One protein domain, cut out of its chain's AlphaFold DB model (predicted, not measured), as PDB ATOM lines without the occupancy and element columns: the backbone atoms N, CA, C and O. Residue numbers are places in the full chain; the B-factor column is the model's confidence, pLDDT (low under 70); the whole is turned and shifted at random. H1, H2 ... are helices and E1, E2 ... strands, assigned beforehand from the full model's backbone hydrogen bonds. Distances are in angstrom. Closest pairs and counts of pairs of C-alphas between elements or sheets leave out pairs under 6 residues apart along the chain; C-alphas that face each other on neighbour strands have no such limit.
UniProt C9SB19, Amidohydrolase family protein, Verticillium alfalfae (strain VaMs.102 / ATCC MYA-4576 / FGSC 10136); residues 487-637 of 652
ATOM      1  N   ALA A 487     166.673 185.264 161.235       89.31
ATOM      2  CA  ALA A 487     166.434 184.053 160.456       89.31
ATOM      3  C   ALA A 487     165.214 183.298 161.007       89.31
ATOM      4  O   ALA A 487     165.021 183.223 162.220       89.31
ATOM      5  N   PHE A 488     164.408 182.715 160.126       84.38
ATOM      6  CA  PHE A 488     163.240 181.903 160.468       84.38
ATOM      7  C   PHE A 488     163.141 180.736 159.480       84.38
ATOM      8  O   PHE A 488     163.518 180.904 158.320       84.38
ATOM      9  N   GLY A 489     162.643 179.575 159.917       71.50
ATOM     10  CA  GLY A 489     162.397 178.432 159.024       71.50
ATOM     11  C   GLY A 489     163.673 177.867 158.391       71.50
ATOM     12  O   GLY A 489     163.684 177.514 157.218       71.50
ATOM     13  N   SER A 490     164.773 177.840 159.148       75.38
ATOM     14  CA  SER A 490     166.054 177.283 158.704       75.38
ATOM     15  C   SER A 490     166.640 176.372 159.776       75.38
ATOM     16  O   SER A 490     166.335 176.533 160.956       75.38
ATOM     17  N   GLN A 491     167.538 175.465 159.388       83.38
ATOM     18  CA  GLN A 491     168.274 174.618 160.330       83.38
ATOM     19  C   GLN A 491     169.395 175.359 161.089       83.38
ATOM     20  O   GLN A 491     170.164 174.713 161.791       83.38
ATOM     21  N   ILE A 492     169.560 176.685 160.978       88.12
ATOM     22  CA  ILE A 492     170.710 177.369 161.594       88.12
ATOM     23  C   ILE A 492     170.762 177.138 163.118       88.12
ATOM     24  O   ILE A 492     169.761 177.255 163.811       88.12
ATOM     25  N   GLY A 493     171.922 176.749 163.652       90.75
ATOM     26  CA  GLY A 493     172.056 176.367 165.067       90.75
ATOM     27  C   GLY A 493     171.468 174.993 165.427       90.75
ATOM     28  O   GLY A 493     171.755 174.483 166.501       90.75
ATOM     29  N   LEU A 494     170.719 174.351 164.529       91.38
ATOM     30  CA  LEU A 494     170.382 172.922 164.576       91.38
ATOM     31  C   LEU A 494     171.242 172.101 163.599       91.38
ATOM     32  O   LEU A 494     171.345 170.887 163.749       91.38
ATOM     33  N   ASN A 495     171.923 172.761 162.655       87.69
ATOM     34  CA  ASN A 495     173.085 172.252 161.939       87.69
ATOM     35  C   ASN A 495     174.259 173.251 161.918       87.69
ATOM     36  O   ASN A 495     174.080 174.471 162.029       87.69
ATOM     37  N   ALA A 496     175.481 172.727 161.765       81.38
ATOM     38  CA  ALA A 496     176.691 173.530 161.556       81.38
ATOM     39  C   ALA A 496     177.180 173.535 160.094       81.38
ATOM     40  O   ALA A 496     177.809 174.512 159.679       81.38
ATOM     41  N   ILE A 497     176.874 172.482 159.329       76.25
ATOM     42  CA  ILE A 497     177.126 172.343 157.890       76.25
ATOM     43  C   ILE A 497     175.845 171.790 157.254       76.25
ATOM     44  O   ILE A 497     175.152 170.962 157.848       76.25
ATOM     45  N   ASP A 498     175.518 172.250 156.053       75.12
ATOM     46  CA  ASP A 498     174.391 171.732 155.281       75.12
ATOM     47  C   ASP A 498     174.754 170.392 154.615       75.12
ATOM     48  O   ASP A 498     175.905 170.165 154.248       75.12
ATOM     49  N   TYR A 499     173.780 169.481 154.534       69.75
ATOM     50  CA  TYR A 499     173.898 168.084 154.073       69.75
ATOM     51  C   TYR A 499     174.843 167.135 154.854       69.75
ATOM     52  O   TYR A 499     174.654 165.922 154.781       69.75
ATOM     53  N   GLU A 500     175.780 167.616 155.680       78.25
ATOM     54  CA  GLU A 500     176.560 166.746 156.582       78.25
ATOM     55  C   GLU A 500     175.771 166.394 157.858       78.25
ATOM     56  O   GLU A 500     175.794 167.107 158.870       78.25
ATOM     57  N   SER A 501     175.103 165.238 157.797       78.44
ATOM     58  CA  SER A 501     174.309 164.616 158.866       78.44
ATOM     59  C   SER A 501     174.971 164.593 160.252       78.44
ATOM     60  O   SER A 501     174.289 164.815 161.250       78.44
ATOM     61  N   ASN A 502     176.292 164.395 160.341       82.62
ATOM     62  CA  ASN A 502     177.036 164.349 161.607       82.62
ATOM     63  C   ASN A 502     177.141 165.722 162.297       82.62
ATOM     64  O   ASN A 502     177.592 165.800 163.440       82.62
ATOM     65  N   THR A 503     176.750 166.803 161.613       80.25
ATOM     66  CA  THR A 503     176.706 168.164 162.169       80.25
ATOM     67  C   THR A 503     175.298 168.728 162.326       80.25
ATOM     68  O   THR A 503     175.166 169.891 162.712       80.25
ATOM     69  N   ALA A 504     174.265 167.928 162.048       82.69
ATOM     70  CA  ALA A 504     172.866 168.254 162.296       82.69
ATOM     71  C   ALA A 504     172.360 167.592 163.590       82.69
ATOM     72  O   ALA A 504     172.924 166.608 164.068       82.69
ATOM     73  N   ASN A 505     171.243 168.082 164.130       80.62
ATOM     74  CA  ASN A 505     170.537 167.461 165.257       80.62
ATOM     75  C   ASN A 505     169.834 166.129 164.907       80.62
ATOM     76  O   ASN A 505     169.249 165.497 165.787       80.62
ATOM     77  N   GLY A 506     169.926 165.692 163.647       78.44
ATOM     78  CA  GLY A 506     169.332 164.465 163.125       78.44
ATOM     79  C   GLY A 506     167.886 164.632 162.655       78.44
ATOM     80  O   GLY A 506     167.232 165.643 162.906       78.44
ATOM     81  N   GLU A 507     167.393 163.613 161.955       80.56
ATOM     82  CA  GLU A 507     165.995 163.507 161.532       80.56
ATOM     83  C   GLU A 507     165.194 162.677 162.542       80.56
ATOM     84  O   GLU A 507     165.657 161.641 163.029       80.56
ATOM     85  N   SER A 508     163.980 163.128 162.863       76.50
ATOM     86  CA  SER A 508     163.093 162.467 163.816       76.50
ATOM     87  C   SER A 508     161.644 162.471 163.340       76.50
ATOM     88  O   SER A 508     160.963 163.495 163.347       76.50
ATOM     89  N   THR A 509     161.099 161.279 163.092       77.44
ATOM     90  CA  THR A 509     159.655 161.102 162.865       77.44
ATOM     91  C   THR A 509     158.803 161.388 164.110       77.44
ATOM     92  O   THR A 509     157.579 161.515 164.010       77.44
ATOM     93  N   LYS A 510     159.432 161.507 165.290       85.44
ATOM     94  CA  LYS A 510     158.802 161.869 166.566       85.44
ATOM     95  C   LYS A 510     158.879 163.374 166.806       85.44
ATOM     96  O   LYS A 510     159.904 163.991 166.519       85.44
ATOM     97  N   PHE A 511     157.843 163.912 167.441       89.38
ATOM     98  CA  PHE A 511     157.857 165.262 167.997       89.38
ATOM     99  C   PHE A 511     159.046 165.460 168.949       89.38
ATOM    100  O   PHE A 511     159.375 164.575 169.742       89.38
ATOM    101  N   SER A 512     159.694 166.618 168.854       91.62
ATOM    102  CA  SER A 512     160.901 166.978 169.608       91.62
ATOM    103  C   SER A 512     160.956 168.493 169.855       91.62
ATOM    104  O   SER A 512     160.076 169.219 169.394       91.62
ATOM    105  N   ARG A 513     161.964 168.990 170.584       93.31
ATOM    106  CA  ARG A 513     162.152 170.429 170.835       93.31
ATOM    107  C   ARG A 513     163.455 170.912 170.217       93.31
ATOM    108  O   ARG A 513     164.498 170.290 170.407       93.31
ATOM    109  N   GLY A 514     163.423 172.052 169.530       91.81
ATOM    110  CA  GLY A 514     164.614 172.658 168.931       91.81
ATOM    111  C   GLY A 514     165.682 173.013 169.971       91.81
ATOM    112  O   GLY A 514     166.867 172.819 169.720       91.81
ATOM    113  N   VAL A 515     165.280 173.468 171.163       94.06
ATOM    114  CA  VAL A 515     166.222 173.888 172.216       94.06
ATOM    115  C   VAL A 515     167.080 172.732 172.737       94.06
ATOM    116  O   VAL A 515     168.250 172.937 173.051       94.06
ATOM    117  N   ASP A 516     166.543 171.508 172.740       92.50
ATOM    118  CA  ASP A 516     167.250 170.310 173.206       92.50
ATOM    119  C   ASP A 516     168.367 169.874 172.229       92.50
ATOM    120  O   ASP A 516     169.246 169.096 172.601       92.50
ATOM    121  N   GLY A 517     168.354 170.389 170.990       90.19
ATOM    122  CA  GLY A 517     169.365 170.160 169.951       90.19
ATOM    123  C   GLY A 517     170.170 171.404 169.545       90.19
ATOM    124  O   GLY A 517     170.856 171.359 168.526       90.19
ATOM    125  N   LEU A 518     170.074 172.514 170.288       92.81
ATOM    126  CA  LEU A 518     170.663 173.802 169.904       92.81
ATOM    127  C   LEU A 518     172.196 173.839 170.077       92.81
ATOM    128  O   LEU A 518     172.718 173.880 171.193       92.81
ATOM    129  N   ALA A 519     172.915 173.923 168.957       90.88
ATOM    130  CA  ALA A 519     174.359 174.115 168.871       90.88
ATOM    131  C   ALA A 519     174.716 175.586 168.577       90.88
ATOM    132  O   ALA A 519     174.352 176.145 167.542       90.88
ATOM    133  N   LEU A 520     175.480 176.205 169.481       91.19
ATOM    134  CA  LEU A 520     175.934 177.600 169.399       91.19
ATOM    135  C   LEU A 520     177.449 177.698 169.111       91.19
ATOM    136  O   LEU A 520     178.116 176.680 168.936       91.19
ATOM    137  N   ASP A 521     177.971 178.921 168.951       88.62
ATOM    138  CA  ASP A 521     179.330 179.236 168.448       88.62
ATOM    139  C   ASP A 521     179.724 178.570 167.097       88.62
ATOM    140  O   ASP A 521     180.893 178.540 166.704       88.62
ATOM    141  N   THR A 522     178.775 178.044 166.313       87.38
ATOM    142  CA  THR A 522     179.099 177.385 165.031       87.38
ATOM    143  C   THR A 522     179.656 178.378 163.998       87.38
ATOM    144  O   THR A 522     179.361 179.576 164.034       87.38
ATOM    145  N   LYS A 523     180.450 177.904 163.019       81.62
ATOM    146  CA  LYS A 523     180.945 178.764 161.919       81.62
ATOM    147  C   LYS A 523     179.782 179.430 161.169       81.62
ATOM    148  O   LYS A 523     179.856 180.619 160.869       81.62
ATOM    149  N   LYS A 524     178.706 178.674 160.924       85.25
ATOM    150  CA  LYS A 524     177.479 179.128 160.255       85.25
ATOM    151  C   LYS A 524     176.803 180.280 161.011       85.25
ATOM    152  O   LYS A 524     176.481 181.295 160.401       85.25
ATOM    153  N   LEU A 525     176.684 180.172 162.337       88.31
ATOM    154  CA  LEU A 525     176.160 181.240 163.196       88.31
ATOM    155  C   LEU A 525     177.059 182.481 163.219       88.31
ATOM    156  O   LEU A 525     176.569 183.593 163.034       88.31
ATOM    157  N   ARG A 526     178.380 182.298 163.349       83.25
ATOM    158  CA  ARG A 526     179.357 183.402 163.336       83.25
ATOM    159  C   ARG A 526     179.293 184.227 162.046       83.25
ATOM    160  O   ARG A 526     179.353 185.453 162.106       83.25
ATOM    161  N   VAL A 527     179.141 183.564 160.897       81.81
ATOM    162  CA  VAL A 527     178.976 184.215 159.586       81.81
ATOM    163  C   VAL A 527     177.616 184.913 159.483       81.81
ATOM    164  O   VAL A 527     177.560 186.070 159.074       81.81
ATOM    165  N   ALA A 528     176.527 184.271 159.916       85.69
ATOM    166  CA  ALA A 528     175.201 184.893 159.936       85.69
ATOM    167  C   ALA A 528     175.183 186.185 160.780       85.69
ATOM    168  O   ALA A 528     174.683 187.215 160.321       85.69
ATOM    169  N   HIS A 529     175.809 186.167 161.962       87.06
ATOM    170  CA  HIS A 529     175.960 187.349 162.809       87.06
ATOM    171  C   HIS A 529     176.781 188.462 162.131       87.06
ATOM    172  O   HIS A 529     176.377 189.624 162.157       87.06
ATOM    173  N   GLN A 530     177.894 188.124 161.466       80.88
ATOM    174  CA  GLN A 530     178.694 189.087 160.690       80.88
ATOM    175  C   GLN A 530     177.896 189.755 159.558       80.88
ATOM    176  O   GLN A 530     178.132 190.925 159.260       80.88
ATOM    177  N   TYR A 531     176.912 189.057 158.985       80.94
ATOM    178  CA  TYR A 531     175.969 189.597 158.000       80.94
ATOM    179  C   TYR A 531     174.703 190.231 158.606       80.94
ATOM    180  O   TYR A 531     173.725 190.485 157.904       80.94
ATOM    181  N   GLY A 532     174.714 190.537 159.907       87.12
ATOM    182  CA  GLY A 532     173.640 191.269 160.579       87.12
ATOM    183  C   GLY A 532     172.400 190.435 160.908       87.12
ATOM    184  O   GLY A 532     171.394 191.006 161.331       87.12
ATOM    185  N   ILE A 533     172.454 189.108 160.755       91.81
ATOM    186  CA  ILE A 533     171.435 188.184 161.268       91.81
ATOM    187  C   ILE A 533     171.748 187.945 162.746       91.81
ATOM    188  O   ILE A 533     172.526 187.056 163.079       91.81
ATOM    189  N   THR A 534     171.182 188.762 163.639       92.38
ATOM    190  CA  THR A 534     171.480 188.732 165.090       92.38
ATOM    191  C   THR A 534     170.609 187.750 165.874       92.38
ATOM    192  O   THR A 534     170.895 187.438 167.029       92.38
ATOM    193  N   ARG A 535     169.525 187.261 165.264       94.00
ATOM    194  CA  ARG A 535     168.561 186.337 165.875       94.00
ATOM    195  C   ARG A 535     168.167 185.234 164.908       94.00
ATOM    196  O   ARG A 535     168.191 185.428 163.694       94.00
ATOM    197  N   ALA A 536     167.747 184.101 165.454       94.69
ATOM    198  CA  ALA A 536     167.230 182.980 164.687       94.69
ATOM    199  C   ALA A 536     166.054 182.298 165.401       94.69
ATOM    200  O   ALA A 536     165.980 182.284 166.631       94.69
ATOM    201  N   VAL A 537     165.154 181.710 164.610       94.19
ATOM    202  CA  VAL A 537     164.109 180.774 165.037       94.19
ATOM    203  C   VAL A 537     164.218 179.522 164.173       94.19
ATOM    204  O   VAL A 537     164.090 179.606 162.951       94.19
ATOM    205  N   SER A 538     164.493 178.378 164.800       92.12
ATOM    206  CA  SER A 538     164.854 177.136 164.093       92.12
ATOM    207  C   SER A 538     164.095 175.938 164.653       92.12
ATOM    208  O   SER A 538     163.977 175.798 165.872       92.12
ATOM    209  N   ALA A 539     163.558 175.094 163.769       90.56
ATOM    210  CA  ALA A 539     162.701 173.956 164.102       90.56
ATOM    211  C   ALA A 539     163.420 172.610 163.860       90.56
ATOM    212  O   ALA A 539     164.200 172.503 162.911       90.56
ATOM    213  N   PRO A 540     163.189 171.578 164.697       89.12
ATOM    214  CA  PRO A 540     163.849 170.281 164.563       89.12
ATOM    215  C   PRO A 540     163.412 169.539 163.293       89.12
ATOM    216  O   PRO A 540     162.278 169.683 162.837       89.12
ATOM    217  N   THR A 541     164.325 168.749 162.726       86.12
ATOM    218  CA  THR A 541     164.173 168.120 161.403       86.12
ATOM    219  C   THR A 541     163.322 166.844 161.465       86.12
ATOM    220  O   THR A 541     163.553 165.990 162.320       86.12
ATOM    221  N   PHE A 542     162.361 166.676 160.551       81.25
ATOM    222  CA  PHE A 542     161.461 165.511 160.528       81.25
ATOM    223  C   PHE A 542     162.010 164.328 159.710       81.25
ATOM    224  O   PHE A 542     162.243 163.260 160.275       81.25
ATOM    225  N   SER A 543     162.213 164.508 158.401       72.94
ATOM    226  CA  SER A 543     162.638 163.456 157.455       72.94
ATOM    227  C   SER A 543     163.323 164.021 156.193       72.94
ATOM    228  O   SER A 543     163.063 163.562 155.079       72.94
ATOM    229  N   GLY A 544     164.070 165.115 156.350       66.88
ATOM    230  CA  GLY A 544     164.712 165.863 155.265       66.88
ATOM    231  C   GLY A 544     164.905 167.336 155.636       66.88
ATOM    232  O   GLY A 544     164.131 167.882 156.425       66.88
ATOM    233  N   GLY A 545     165.923 167.999 155.078       61.09
ATOM    234  CA  GLY A 545     166.445 169.286 155.578       61.09
ATOM    235  C   GLY A 545     165.479 170.484 155.627       61.09
ATOM    236  O   GLY A 545     165.740 171.433 156.363       61.09
ATOM    237  N   LEU A 546     164.362 170.436 154.891       65.31
ATOM    238  CA  LEU A 546     163.302 171.461 154.873       65.31
ATOM    239  C   LEU A 546     161.982 170.972 155.507       65.31
ATOM    240  O   LEU A 546     160.917 171.508 155.213       65.31
ATOM    241  N   THR A 547     162.038 169.927 156.338       77.12
ATOM    242  CA  THR A 547     160.865 169.322 156.992       77.12
ATOM    243  C   THR A 547     160.978 169.400 158.511       77.12
ATOM    244  O   THR A 547     162.044 169.139 159.074       77.12
ATOM    245  N   HIS A 548     159.875 169.705 159.192       86.06
ATOM    246  CA  HIS A 548     159.843 169.980 160.625       86.06
ATOM    247  C   HIS A 548     158.702 169.258 161.362       86.06
ATOM    248  O   HIS A 548     157.563 169.185 160.889       86.06
ATOM    249  N   ARG A 549     159.008 168.734 162.560       88.69
ATOM    250  CA  ARG A 549     158.015 168.222 163.523       88.69
ATOM    251  C   ARG A 549     158.496 168.415 164.960       88.69
ATOM    252  O   ARG A 549     159.338 167.664 165.457       88.69
ATOM    253  N   GLY A 550     157.930 169.397 165.651       91.88
ATOM    254  CA  GLY A 550     158.340 169.734 167.014       91.88
ATOM    255  C   GLY A 550     158.153 171.205 167.356       91.88
ATOM    256  O   GLY A 550     157.511 171.941 166.608       91.88
ATOM    257  N   THR A 551     158.741 171.662 168.460       93.81
ATOM    258  CA  THR A 551     158.812 173.094 168.785       93.81
ATOM    259  C   THR A 551     160.081 173.739 168.230       93.81
ATOM    260  O   THR A 551     161.161 173.154 168.288       93.81
ATOM    261  N   SER A 552     159.986 174.960 167.700       94.00
ATOM    262  CA  SER A 552     161.172 175.744 167.321       94.00
ATOM    263  C   SER A 552     161.761 176.512 168.494       94.00
ATOM    264  O   SER A 552     161.007 177.095 169.267       94.00
ATOM    265  N   VAL A 553     163.085 176.637 168.549       95.06
ATOM    266  CA  VAL A 553     163.788 177.487 169.523       95.06
ATOM    267  C   VAL A 553     164.093 178.866 168.940       95.06
ATOM    268  O   VAL A 553     164.524 178.973 167.791       95.06
ATOM    269  N   GLY A 554     163.876 179.916 169.735       96.19
ATOM    270  CA  GLY A 554     164.231 181.305 169.436       96.19
ATOM    271  C   GLY A 554     165.473 181.746 170.211       96.19
ATOM    272  O   GLY A 554     165.470 181.756 171.445       96.19
ATOM    273  N   PHE A 555     166.538 182.124 169.501       96.75
ATOM    274  CA  PHE A 555     167.850 182.425 170.088       96.75
ATOM    275  C   PHE A 555     168.601 183.576 169.377       96.75
ATOM    276  O   PHE A 555     168.114 184.125 168.381       96.75
ATOM    277  N   VAL A 556     169.750 183.993 169.922       95.06
ATOM    278  CA  VAL A 556     170.673 185.000 169.345       95.06
ATOM    279  C   VAL A 556     171.922 184.328 168.762       95.06
ATOM    280  O   VAL A 556     172.364 183.294 169.259       95.06
ATOM    281  N   THR A 557     172.477 184.874 167.680       93.69
ATOM    282  CA  THR A 557     173.447 184.158 166.825       93.69
ATOM    283  C   THR A 557     174.917 184.299 167.230       93.69
ATOM    284  O   THR A 557     175.750 183.542 166.738       93.69
ATOM    285  N   ASP A 558     175.249 185.230 168.123       90.75
ATOM    286  CA  ASP A 558     176.592 185.454 168.681       90.75
ATOM    287  C   ASP A 558     176.852 184.707 170.002       90.75
ATOM    288  O   ASP A 558     178.012 184.521 170.390       90.75
ATOM    289  N   ALA A 559     175.788 184.243 170.669       92.19
ATOM    290  CA  ALA A 559     175.867 183.535 171.942       92.19
ATOM    291  C   ALA A 559     176.804 182.320 171.893       92.19
ATOM    292  O   ALA A 559     176.849 181.566 170.917       92.19
ATOM    293  N   GLN A 560     177.529 182.103 172.988       90.50
ATOM    294  CA  GLN A 560     178.539 181.048 173.084       90.50
ATOM    295  C   GLN A 560     177.953 179.713 173.570       90.50
ATOM    296  O   GLN A 560     178.448 178.647 173.211       90.50
ATOM    297  N   HIS A 561     176.888 179.750 174.377       91.56
ATOM    298  CA  HIS A 561     176.182 178.559 174.863       91.56
ATOM    299  C   HIS A 561     174.765 178.892 175.360       91.56
ATOM    300  O   HIS A 561     174.511 180.004 175.819       91.56
ATOM    301  N   ALA A 562     173.848 177.919 175.358       90.69
ATOM    302  CA  ALA A 562     172.427 178.164 175.652       90.69
ATOM    303  C   ALA A 562     172.150 178.677 177.085       90.69
ATOM    304  O   ALA A 562     171.116 179.292 177.330       90.69
ATOM    305  N   LEU A 563     173.089 178.472 178.017       90.38
ATOM    306  CA  LEU A 563     173.025 178.959 179.404       90.38
ATOM    307  C   LEU A 563     173.435 180.438 179.571       90.38
ATOM    308  O   LEU A 563     173.455 180.953 180.690       90.38
ATOM    309  N   GLU A 564     173.805 181.126 178.491       93.56
ATOM    310  CA  GLU A 564     174.130 182.553 178.518       93.56
ATOM    311  C   GLU A 564     172.849 183.398 178.621       93.56
ATOM    312  O   GLU A 564     171.797 183.055 178.077       93.56
ATOM    313  N   LYS A 565     172.900 184.498 179.382       91.25
ATOM    314  CA  LYS A 565     171.698 185.240 179.782       91.25
ATOM    315  C   LYS A 565     171.041 185.926 178.578       91.25
ATOM    316  O   LYS A 565     171.459 187.006 178.177       91.25
ATOM    317  N   GLY A 566     169.947 185.341 178.093       90.69
ATOM    318  CA  GLY A 566     169.216 185.812 176.913       90.69
ATOM    319  C   GLY A 566     169.689 185.190 175.597       90.69
ATOM    320  O   GLY A 566     169.198 185.594 174.548       90.69
ATOM    321  N   ALA A 567     170.598 184.204 175.646       93.81
ATOM    322  CA  ALA A 567     171.037 183.461 174.469       93.81
ATOM    323  C   ALA A 567     169.863 182.746 173.793       93.81
ATOM    324  O   ALA A 567     169.635 182.922 172.600       93.81
ATOM    325  N   VAL A 568     169.079 182.009 174.582       96.69
ATOM    326  CA  VAL A 568     167.733 181.558 174.219       96.69
ATOM    327  C   VAL A 568     166.739 182.579 174.772       96.69
ATOM    328  O   VAL A 568     166.719 182.842 175.975       96.69
ATOM    329  N   TRP A 569     165.928 183.172 173.894       94.38
ATOM    330  CA  TRP A 569     164.855 184.107 174.259       94.38
ATOM    331  C   TRP A 569     163.461 183.468 174.183       94.38
ATOM    332  O   TRP A 569     162.506 184.024 174.719       94.38
ATOM    333  N   SER A 570     163.345 182.287 173.569       94.75
ATOM    334  CA  SER A 570     162.188 181.400 173.684       94.75
ATOM    335  C   SER A 570     162.630 179.947 173.497       94.75
ATOM    336  O   SER A 570     163.205 179.611 172.464       94.75
ATOM    337  N   GLU A 571     162.392 179.086 174.491       94.31
ATOM    338  CA  GLU A 571     162.699 177.648 174.389       94.31
ATOM    339  C   GLU A 571     161.798 176.940 173.363       94.31
ATOM    340  O   GLU A 571     162.271 176.112 172.587       94.31
ATOM    341  N   ASP A 572     160.514 177.311 173.347       94.62
ATOM    342  CA  ASP A 572     159.456 176.737 172.518       94.62
ATOM    343  C   ASP A 572     158.635 177.891 171.903       94.62
ATOM    344  O   ASP A 572     157.657 178.366 172.475       94.62
ATOM    345  N   ALA A 573     159.082 178.406 170.757       92.25
ATOM    346  CA  ALA A 573     158.552 179.625 170.136       92.25
ATOM    347  C   ALA A 573     157.296 179.401 169.275       92.25
ATOM    348  O   ALA A 573     156.495 180.320 169.110       92.25
ATOM    349  N   ALA A 574     157.151 178.207 168.700       91.50
ATOM    350  CA  ALA A 574     156.017 177.779 167.880       91.50
ATOM    351  C   ALA A 574     156.041 176.251 167.720       91.50
ATOM    352  O   ALA A 574     157.122 175.656 167.745       91.50
ATOM    353  N   VAL A 575     154.878 175.634 167.502       92.19
ATOM    354  CA  VAL A 575     154.740 174.212 167.135       92.19
ATOM    355  C   VAL A 575     154.729 174.062 165.615       92.19
ATOM    356  O   VAL A 575     153.950 174.742 164.962       92.19
ATOM    357  N   HIS A 576     155.523 173.152 165.051       89.75
ATOM    358  CA  HIS A 576     155.652 172.939 163.602       89.75
ATOM    359  C   HIS A 576     155.193 171.546 163.180       89.75
ATOM    360  O   HIS A 576     155.545 170.556 163.829       89.75
ATOM    361  N   TYR A 577     154.464 171.483 162.062       86.81
ATOM    362  CA  TYR A 577     154.139 170.250 161.346       86.81
ATOM    363  C   TYR A 577     154.289 170.432 159.833       86.81
ATOM    364  O   TYR A 577     153.629 171.273 159.218       86.81
ATOM    365  N   THR A 578     155.084 169.556 159.229       82.44
ATOM    366  CA  THR A 578     155.240 169.448 157.780       82.44
ATOM    367  C   THR A 578     154.103 168.666 157.109       82.44
ATOM    368  O   THR A 578     153.778 167.541 157.490       82.44
ATOM    369  N   PHE A 579     153.562 169.236 156.028       79.88
ATOM    370  CA  PHE A 579     152.607 168.620 155.097       79.88
ATOM    371  C   PHE A 579     153.078 168.733 153.633       79.88
ATOM    372  O   PHE A 579     152.294 168.971 152.709       79.88
ATOM    373  N   THR A 580     154.382 168.562 153.417       74.44
ATOM    374  CA  THR A 580     154.993 168.354 152.096       74.44
ATOM    375  C   THR A 580     154.677 166.943 151.564       74.44
ATOM    376  O   THR A 580     153.855 166.207 152.120       74.44
ATOM    377  N   LEU A 581     155.301 166.533 150.455       72.50
ATOM    378  CA  LEU A 581     155.176 165.161 149.951       72.50
ATOM    379  C   LEU A 581     155.954 164.151 150.810       72.50
ATOM    380  O   LEU A 581     155.560 162.988 150.868       72.50
ATOM    381  N   ASP A 582     156.977 164.611 151.528       73.06
ATOM    382  CA  ASP A 582     157.893 163.815 152.357       73.06
ATOM    383  C   ASP A 582     157.201 163.207 153.581       73.06
ATOM    384  O   ASP A 582     157.624 162.171 154.091       73.06
ATOM    385  N   VAL A 583     156.064 163.779 154.002       78.12
ATOM    386  CA  VAL A 583     155.221 163.237 155.082       78.12
ATOM    387  C   VAL A 583     154.625 161.857 154.748       78.12
ATOM    388  O   VAL A 583     154.109 161.182 155.639       78.12
ATOM    389  N   LYS A 584     154.687 161.415 153.479       78.44
ATOM    390  CA  LYS A 584     154.102 160.161 152.963       78.44
ATOM    391  C   LYS A 584     154.895 158.895 153.336       78.44
ATOM    392  O   LYS A 584     155.124 158.029 152.495       78.44
ATOM    393  N   GLN A 585     155.304 158.772 154.595       74.06
ATOM    394  CA  GLN A 585     156.158 157.692 155.095       74.06
ATOM    395  C   GLN A 585     155.492 156.922 156.242       74.06
ATOM    396  O   GLN A 585     154.690 157.473 156.991       74.06
ATOM    397  N   GLY A 586     155.843 155.639 156.396       78.38
ATOM    398  CA  GLY A 586     155.410 154.802 157.524       78.38
ATOM    399  C   GLY A 586     153.893 154.809 157.753       78.38
ATOM    400  O   GLY A 586     153.122 154.460 156.859       78.38
ATOM    401  N   ASP A 587     153.480 155.216 158.954       72.00
ATOM    402  CA  ASP A 587     152.076 155.281 159.381       72.00
ATOM    403  C   ASP A 587     151.289 156.466 158.780       72.00
ATOM    404  O   ASP A 587     150.062 156.510 158.886       72.00
ATOM    405  N   THR A 588     151.951 157.406 158.090       74.81
ATOM    406  CA  THR A 588     151.316 158.532 157.381       74.81
ATOM    407  C   THR A 588     151.443 158.425 155.851       74.81
ATOM    408  O   THR A 588     151.861 159.383 155.214       74.81
ATOM    409  N   PRO A 589     151.013 157.332 155.182       75.75
ATOM    410  CA  PRO A 589     151.227 157.110 153.738       75.75
ATOM    411  C   PRO A 589     150.491 158.095 152.803       75.75
ATOM    412  O   PRO A 589     150.535 157.958 151.580       75.75
ATOM    413  N   SER A 590     149.775 159.085 153.343       82.38
ATOM    414  CA  SER A 590     149.167 160.170 152.577       82.38
ATOM    415  C   SER A 590     149.087 161.456 153.402       82.38
ATOM    416  O   SER A 590     148.945 161.406 154.625       82.38
ATOM    417  N   ILE A 591     149.070 162.611 152.727       81.00
ATOM    418  CA  ILE A 591     148.807 163.917 153.360       81.00
ATOM    419  C   ILE A 591     147.448 163.896 154.082       81.00
ATOM    420  O   ILE A 591     147.329 164.407 155.191       81.00
ATOM    421  N   SER A 592     146.438 163.219 153.521       82.31
ATOM    422  CA  SER A 592     145.135 163.023 154.171       82.31
ATOM    423  C   SER A 592     145.231 162.243 155.489       82.31
ATOM    424  O   SER A 592     144.463 162.516 156.408       82.31
ATOM    425  N   THR A 593     146.176 161.303 155.602       85.12
ATOM    426  CA  THR A 593     146.461 160.571 156.846       85.12
ATOM    427  C   THR A 593     147.153 161.477 157.860       85.12
ATOM    428  O   THR A 593     146.710 161.540 159.001       85.12
ATOM    429  N   ALA A 594     148.176 162.230 157.443       84.44
ATOM    430  CA  ALA A 594     148.892 163.167 158.311       84.44
ATOM    431  C   ALA A 594     147.962 164.268 158.865       84.44
ATOM    432  O   ALA A 594     147.903 164.494 160.071       84.44
ATOM    433  N   VAL A 595     147.158 164.900 158.001       85.94
ATOM    434  CA  VAL A 595     146.137 165.891 158.398       85.94
ATOM    435  C   VAL A 595     145.016 165.234 159.219       85.94
ATOM    436  O   VAL A 595     144.388 165.878 160.059       85.94
ATOM    437  N   GLY A 596     144.744 163.945 158.996       86.81
ATOM    438  CA  GLY A 596     143.859 163.133 159.830       86.81
ATOM    439  C   GLY A 596     144.375 162.978 161.263       86.81
ATOM    440  O   GLY A 596     143.603 163.192 162.197       86.81
ATOM    441  N   ALA A 597     145.666 162.671 161.420       88.38
ATOM    442  CA  ALA A 597     146.344 162.553 162.708       88.38
ATOM    443  C   ALA A 597     146.370 163.894 163.455       88.38
ATOM    444  O   ALA A 597     145.748 163.994 164.506       88.38
ATOM    445  N   LEU A 598     146.930 164.963 162.868       89.88
ATOM    446  CA  LEU A 598     146.987 166.269 163.543       89.88
ATOM    447  C   LEU A 598     145.594 166.770 163.964       89.88
ATOM    448  O   LEU A 598     145.428 167.274 165.071       89.88
ATOM    449  N   ARG A 599     144.557 166.582 163.130       91.75
ATOM    450  CA  ARG A 599     143.176 166.925 163.514       91.75
ATOM    451  C   ARG A 599     142.687 166.103 164.707       91.75
ATOM    452  O   ARG A 599     142.029 166.660 165.580       91.75
ATOM    453  N   LYS A 600     142.958 164.794 164.738       92.06
ATOM    454  CA  LYS A 600     142.607 163.931 165.876       92.06
ATOM    455  C   LYS A 600     143.301 164.427 167.144       92.06
ATOM    456  O   LYS A 600     142.640 164.587 168.162       92.06
ATOM    457  N   ASP A 601     144.596 164.700 167.067       90.62
ATOM    458  CA  ASP A 601     145.415 165.010 168.238       90.62
ATOM    459  C   ASP A 601     145.112 166.425 168.780       90.62
ATOM    460  O   ASP A 601     145.043 166.622 169.993       90.62
ATOM    461  N   LEU A 602     144.768 167.382 167.903       89.88
ATOM    462  CA  LEU A 602     144.164 168.668 168.286       89.88
ATOM    463  C   LEU A 602     142.785 168.498 168.946       89.88
ATOM    464  O   LEU A 602     142.502 169.154 169.945       89.88
ATOM    465  N   LEU A 603     141.916 167.621 168.432       90.94
ATOM    466  CA  LEU A 603     140.608 167.355 169.049       90.94
ATOM    467  C   LEU A 603     140.736 166.641 170.406       90.94
ATOM    468  O   LEU A 603     139.931 166.892 171.305       90.94
ATOM    469  N   GLU A 604     141.752 165.797 170.589       89.69
ATOM    470  CA  GLU A 604     142.113 165.235 171.895       89.69
ATOM    471  C   GLU A 604     142.633 166.329 172.842       89.69
ATOM    472  O   GLU A 604     142.194 166.374 173.988       89.69
ATOM    473  N   ALA A 605     143.449 167.279 172.371       88.31
ATOM    474  CA  ALA A 605     143.888 168.428 173.172       88.31
ATOM    475  C   ALA A 605     142.733 169.374 173.580       88.31
ATOM    476  O   ALA A 605     142.711 169.849 174.714       88.31
ATOM    477  N   VAL A 606     141.740 169.594 172.703       88.06
ATOM    478  CA  VAL A 606     140.504 170.354 173.006       88.06
ATOM    479  C   VAL A 606     139.626 169.643 174.043       88.06
ATOM    480  O   VAL A 606     138.999 170.293 174.879       88.06
ATOM    481  N   SER A 607     139.510 168.316 173.954       85.12
ATOM    482  CA  SER A 607     138.553 167.542 174.759       85.12
ATOM    483  C   SER A 607     139.127 166.996 176.066       85.12
ATOM    484  O   SER A 607     138.355 166.711 176.987       85.12
ATOM    485  N   ASN A 608     140.451 166.868 176.182       76.88
ATOM    486  CA  ASN A 608     141.095 166.338 177.374       76.88
ATOM    487  C   ASN A 608     141.440 167.441 178.390       76.88
ATOM    488  O   ASN A 608     142.294 168.306 178.168       76.88
ATOM    489  N   ASN A 609     140.792 167.366 179.552       72.19
ATOM    490  CA  ASN A 609     141.003 168.290 180.664       72.19
ATOM    491  C   ASN A 609     141.860 167.706 181.805       72.19
ATOM    492  O   ASN A 609     141.985 168.338 182.853       72.19
ATOM    493  N   ASP A 610     142.451 166.523 181.609       76.38
ATOM    494  CA  ASP A 610     143.382 165.917 182.560       76.38
ATOM    495  C   ASP A 610     144.697 166.708 182.661       76.38
ATOM    496  O   ASP A 610     145.143 167.382 181.725       76.38
ATOM    497  N   THR A 611     145.362 166.597 183.812       74.00
ATOM    498  CA  THR A 611     146.697 167.168 184.028       74.00
ATOM    499  C   THR A 611     147.751 166.345 183.290       74.00
ATOM    500  O   THR A 611     148.124 165.260 183.746       74.00
ATOM    501  N   ILE A 612     148.247 166.865 182.167       81.88
ATOM    502  CA  ILE A 612     149.297 166.226 181.364       81.88
ATOM    503  C   ILE A 612     150.581 166.122 182.204       81.88
ATOM    504  O   ILE A 612     151.099 167.123 182.697       81.88
ATOM    505  N   SER A 613     151.080 164.899 182.401       80.81
ATOM    506  CA  SER A 613     152.204 164.615 183.309       80.81
ATOM    507  C   SER A 613     153.575 164.989 182.741       80.81
ATOM    508  O   SER A 613     154.498 165.253 183.511       80.81
ATOM    509  N   ASP A 614     153.705 165.029 181.413       87.69
ATOM    510  CA  ASP A 614     154.891 165.509 180.709       87.69
ATOM    511  C   ASP A 614     154.584 166.819 179.973       87.69
ATOM    512  O   ASP A 614     153.953 166.834 178.911       87.69
ATOM    513  N   ARG A 615     155.078 167.924 180.539       87.19
ATOM    514  CA  ARG A 615     154.957 169.282 179.988       87.19
ATOM    515  C   ARG A 615     155.679 169.484 178.646       87.19
ATOM    516  O   ARG A 615     155.473 170.514 178.020       87.19
ATOM    517  N   HIS A 616     156.551 168.556 178.247       90.06
ATOM    518  CA  HIS A 616     157.317 168.601 176.999       90.06
ATOM    519  C   HIS A 616     156.780 167.616 175.943       90.06
ATOM    520  O   HIS A 616     157.399 167.423 174.896       90.06
ATOM    521  N   SER A 617     155.623 167.001 176.199       91.88
ATOM    522  CA  SER A 617     154.956 166.110 175.250       91.88
ATOM    523  C   SER A 617     154.245 166.870 174.123       91.88
ATOM    524  O   SER A 617     153.769 167.993 174.301       91.88
ATOM    525  N   GLU A 618     154.086 166.210 172.971       92.56
ATOM    526  CA  GLU A 618     153.289 166.686 171.827       92.56
ATOM    527  C   GLU A 618     151.872 167.123 172.257       92.56
ATOM    528  O   GLU A 618     151.374 168.154 171.813       92.56
ATOM    529  N   GLN A 619     151.263 166.407 173.210       91.50
ATOM    530  CA  GLN A 619     149.952 166.736 173.784       91.50
ATOM    531  C   GLN A 619     149.957 168.035 174.605       91.50
ATOM    532  O   GLN A 619     149.003 168.806 174.515       91.50
ATOM    533  N   ALA A 620     151.012 168.304 175.384       90.94
ATOM    534  CA  ALA A 620     151.131 169.545 176.154       90.94
ATOM    535  C   ALA A 620     151.263 170.765 175.230       90.94
ATOM    536  O   ALA A 620     150.567 171.763 175.418       90.94
ATOM    537  N   PHE A 621     152.092 170.662 174.190       93.50
ATOM    538  CA  PHE A 621     152.267 171.741 173.219       93.50
ATOM    539  C   PHE A 621     151.026 171.959 172.342       93.50
ATOM    540  O   PHE A 621     150.624 173.104 172.141       93.50
ATOM    541  N   LEU A 622     150.357 170.894 171.882       92.75
ATOM    542  CA  LEU A 622     149.080 171.017 171.163       92.75
ATOM    543  C   LEU A 622     147.980 171.645 172.031       92.75
ATOM    544  O   LEU A 622     147.168 172.407 171.509       92.75
ATOM    545  N   LYS A 623     147.968 171.388 173.347       90.56
ATOM    546  CA  LYS A 623     147.044 172.052 174.275       90.56
ATOM    547  C   LYS A 623     147.328 173.553 174.388       90.56
ATOM    548  O   LYS A 623     146.408 174.338 174.192       90.56
ATOM    549  N   GLY A 624     148.592 173.955 174.547       88.75
ATOM    550  CA  GLY A 624     148.987 175.371 174.518       88.75
ATOM    551  C   GLY A 624     148.651 176.084 173.196       88.75
ATOM    552  O   GLY A 624     148.284 177.256 173.207       88.75
ATOM    553  N   VAL A 625     148.698 175.379 172.056       89.81
ATOM    554  CA  VAL A 625     148.224 175.906 170.758       89.81
ATOM    555  C   VAL A 625     146.706 176.107 170.746       89.81
ATOM    556  O   VAL A 625     146.228 177.159 170.325       89.81
ATOM    557  N   VAL A 626     145.939 175.127 171.233       88.94
ATOM    558  CA  VAL A 626     144.469 175.191 171.327       88.94
ATOM    559  C   VAL A 626     143.994 176.291 172.284       88.94
ATOM    560  O   VAL A 626     142.993 176.953 172.014       88.94
ATOM    561  N   GLU A 627     144.709 176.500 173.387       87.81
ATOM    562  CA  GLU A 627     144.408 177.519 174.401       87.81
ATOM    563  C   GLU A 627     144.898 178.928 173.993       87.81
ATOM    564  O   GLU A 627     144.543 179.917 174.633       87.81
ATOM    565  N   GLY A 628     145.643 179.040 172.883       84.50
ATOM    566  CA  GLY A 628     146.145 180.305 172.336       84.50
ATOM    567  C   GLY A 628     147.411 180.838 173.015       84.50
ATOM    568  O   GLY A 628     147.792 181.984 172.780       84.50
ATOM    569  N   GLU A 629     148.072 180.023 173.841       84.81
ATOM    570  CA  GLU A 629     149.325 180.364 174.527       84.81
ATOM    571  C   GLU A 629     150.563 180.211 173.621       84.81
ATOM    572  O   GLU A 629     151.595 180.832 173.881       84.81
ATOM    573  N   MET A 630     150.473 179.417 172.543       81.00
ATOM    574  CA  MET A 630     151.573 179.162 171.601       81.00
ATOM    575  C   MET A 630     151.092 179.179 170.135       81.00
ATOM    576  O   MET A 630     150.044 178.611 169.834       81.00
ATOM    577  N   PRO A 631     151.831 179.788 169.187       76.62
ATOM    578  CA  PRO A 631     151.472 179.752 167.769       76.62
ATOM    579  C   PRO A 631     151.815 178.404 167.110       76.62
ATOM    580  O   PRO A 631     152.726 177.690 167.540       76.62
ATOM    581  N   SER A 632     151.123 178.086 166.012       62.97
ATOM    582  CA  SER A 632     151.418 176.928 165.156       62.97
ATOM    583  C   SER A 632     151.893 177.346 163.759       62.97
ATOM    584  O   SER A 632     151.311 178.228 163.126       62.97
ATOM    585  N   GLY A 633     152.966 176.709 163.296       61.88
ATOM    586  CA  GLY A 633     153.483 176.747 161.933       61.88
ATOM    587  C   GLY A 633     153.107 175.477 161.165       61.88
ATOM    588  O   GLY A 633     153.065 174.377 161.720       61.88
ATOM    589  N   VAL A 634     152.824 175.646 159.875       58.66
ATOM    590  CA  VAL A 634     152.452 174.576 158.942       58.66
ATOM    591  C   VAL A 634     153.290 174.737 157.678       58.66
ATOM    592  O   VAL A 634     153.116 175.715 156.949       58.66
ATOM    593  N   ASP A 635     154.174 173.778 157.406       57.34
ATOM    594  CA  ASP A 635     154.962 173.762 156.170       57.34
ATOM    595  C   ASP A 635     154.143 173.071 155.073       57.34
ATOM    596  O   ASP A 635     153.694 171.935 155.251       57.34
ATOM    597  N   SER A 636     153.936 173.718 153.923       47.97
ATOM    598  CA  SER A 636     153.187 173.117 152.811       47.97
ATOM    599  C   SER A 636     153.864 173.362 151.462       47.97
ATOM    600  O   SER A 636     154.239 174.482 151.132       47.97
ATOM    601  N   ALA A 637     154.016 172.300 150.664       41.22
ATOM    602  CA  ALA A 637     154.814 172.331 149.433       41.22
ATOM    603  C   ALA A 637     154.108 172.949 148.209       41.22
ATOM    604  O   ALA A 637     154.723 173.091 147.157       41.22
TER     605      ALA A 637
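This is residues 487 to 637 of the 652 residues of the protein "Amidohydrolase family protein" of Verticillium alfalfae (strain VaMs.102 / ATCC MYA-4576 / FGSC 10136) (UniProt C9SB19). A strongly twisted sheet of four strands, curled like part of a barrel, makes the core, with H2 beyond it at one end of the long axis and H3 at the other. H4 crosses E2 and E3 on the H3 side, between the sheet and H3, and the short H1 packs on E2 and E3. The printed part has 151 residues, under half of them in named elements, which run H1, H2, E1, E2, E3, H3, H4, E4; the class is mixed, helices and strands. The mixed sheet has the order E1, E2, E3, E4, with E1, E2 and E3 antiparallel and E3 and E4 parallel. The whole is compact, with a radius of gyration of the C-alphas of 15.8 A and spans of 46 by 32 by 22 A.

E1 is residues 533 to 538, E2 residues 549 to 556 and 21.8 A long, and E3 residues 568 to 579 and 27.6 A long. E3 bends by 54 degrees at residue 571. E4 is residues 632 to 636, with C-alpha 636 at (153.187, 173.117, 152.811). H1 is residues 514 to 517, with C-alpha 514 at (164.614, 172.658, 168.931), and H2 is residues 523 to 530. H3, residues 591 to 607, is 24.0 A long, and H4 is residues 618 to 626.

E1, E2 and E3 form a meander, each strand the antiparallel neighbour of the one before; E1 and E2 are a hairpin, and so are E2 and E3. N 536 and O 555 are 3.0 A apart, and N 552 and O 574 are 2.9 A apart, both within hydrogen-bond range. E3 and E4 are parallel, with N 579 and O 635 at 2.8 A. E3, H3 with H4, and E4 form a strand-helix-strand unit, two parallel neighbour strands with helices between, and its crossover is right-handed. H3 and H4 with the sheet make two layers, helices on one face of a sheet. H4 has a height over the sheet of 9.1 A and runs across the strands, at 87 degrees to E3 on the local plane. H3 touches H4 with residues 601 to 606 alone, about perpendicular at 75 degrees; their closest C-alphas, of Ala 605 and Lys 623, are 4.9 A apart. H1 is on the sheet at a height of 7.3 A; its closest C-alpha to E2 is Gly 514, 4.9 A from that of Ser 552. H2 only grazes the sheet, with residues 525 to 529. H2, H3 and H4 have every O i to N i+4 pair within hydrogen-bond range; H1 is too short for such a pair, and its one O i to N i+3 pair is within range.

The C-alphas farthest apart are those of Gln 530 and Ser 607, 47.7 A. The printed part has no cut. The links E2 to E3 and E3 to H3 are long. Residues 487 to 513 hold no named element, but residues 487 to 488 pair with residues 536 to 537 of E1 and residues 512 to 513 with residues 550 to 551 of E2. Mean pLDDT of the printed part is 84.6; residue 499, residues 544 to 546 and residues 632 to 637 are under 70.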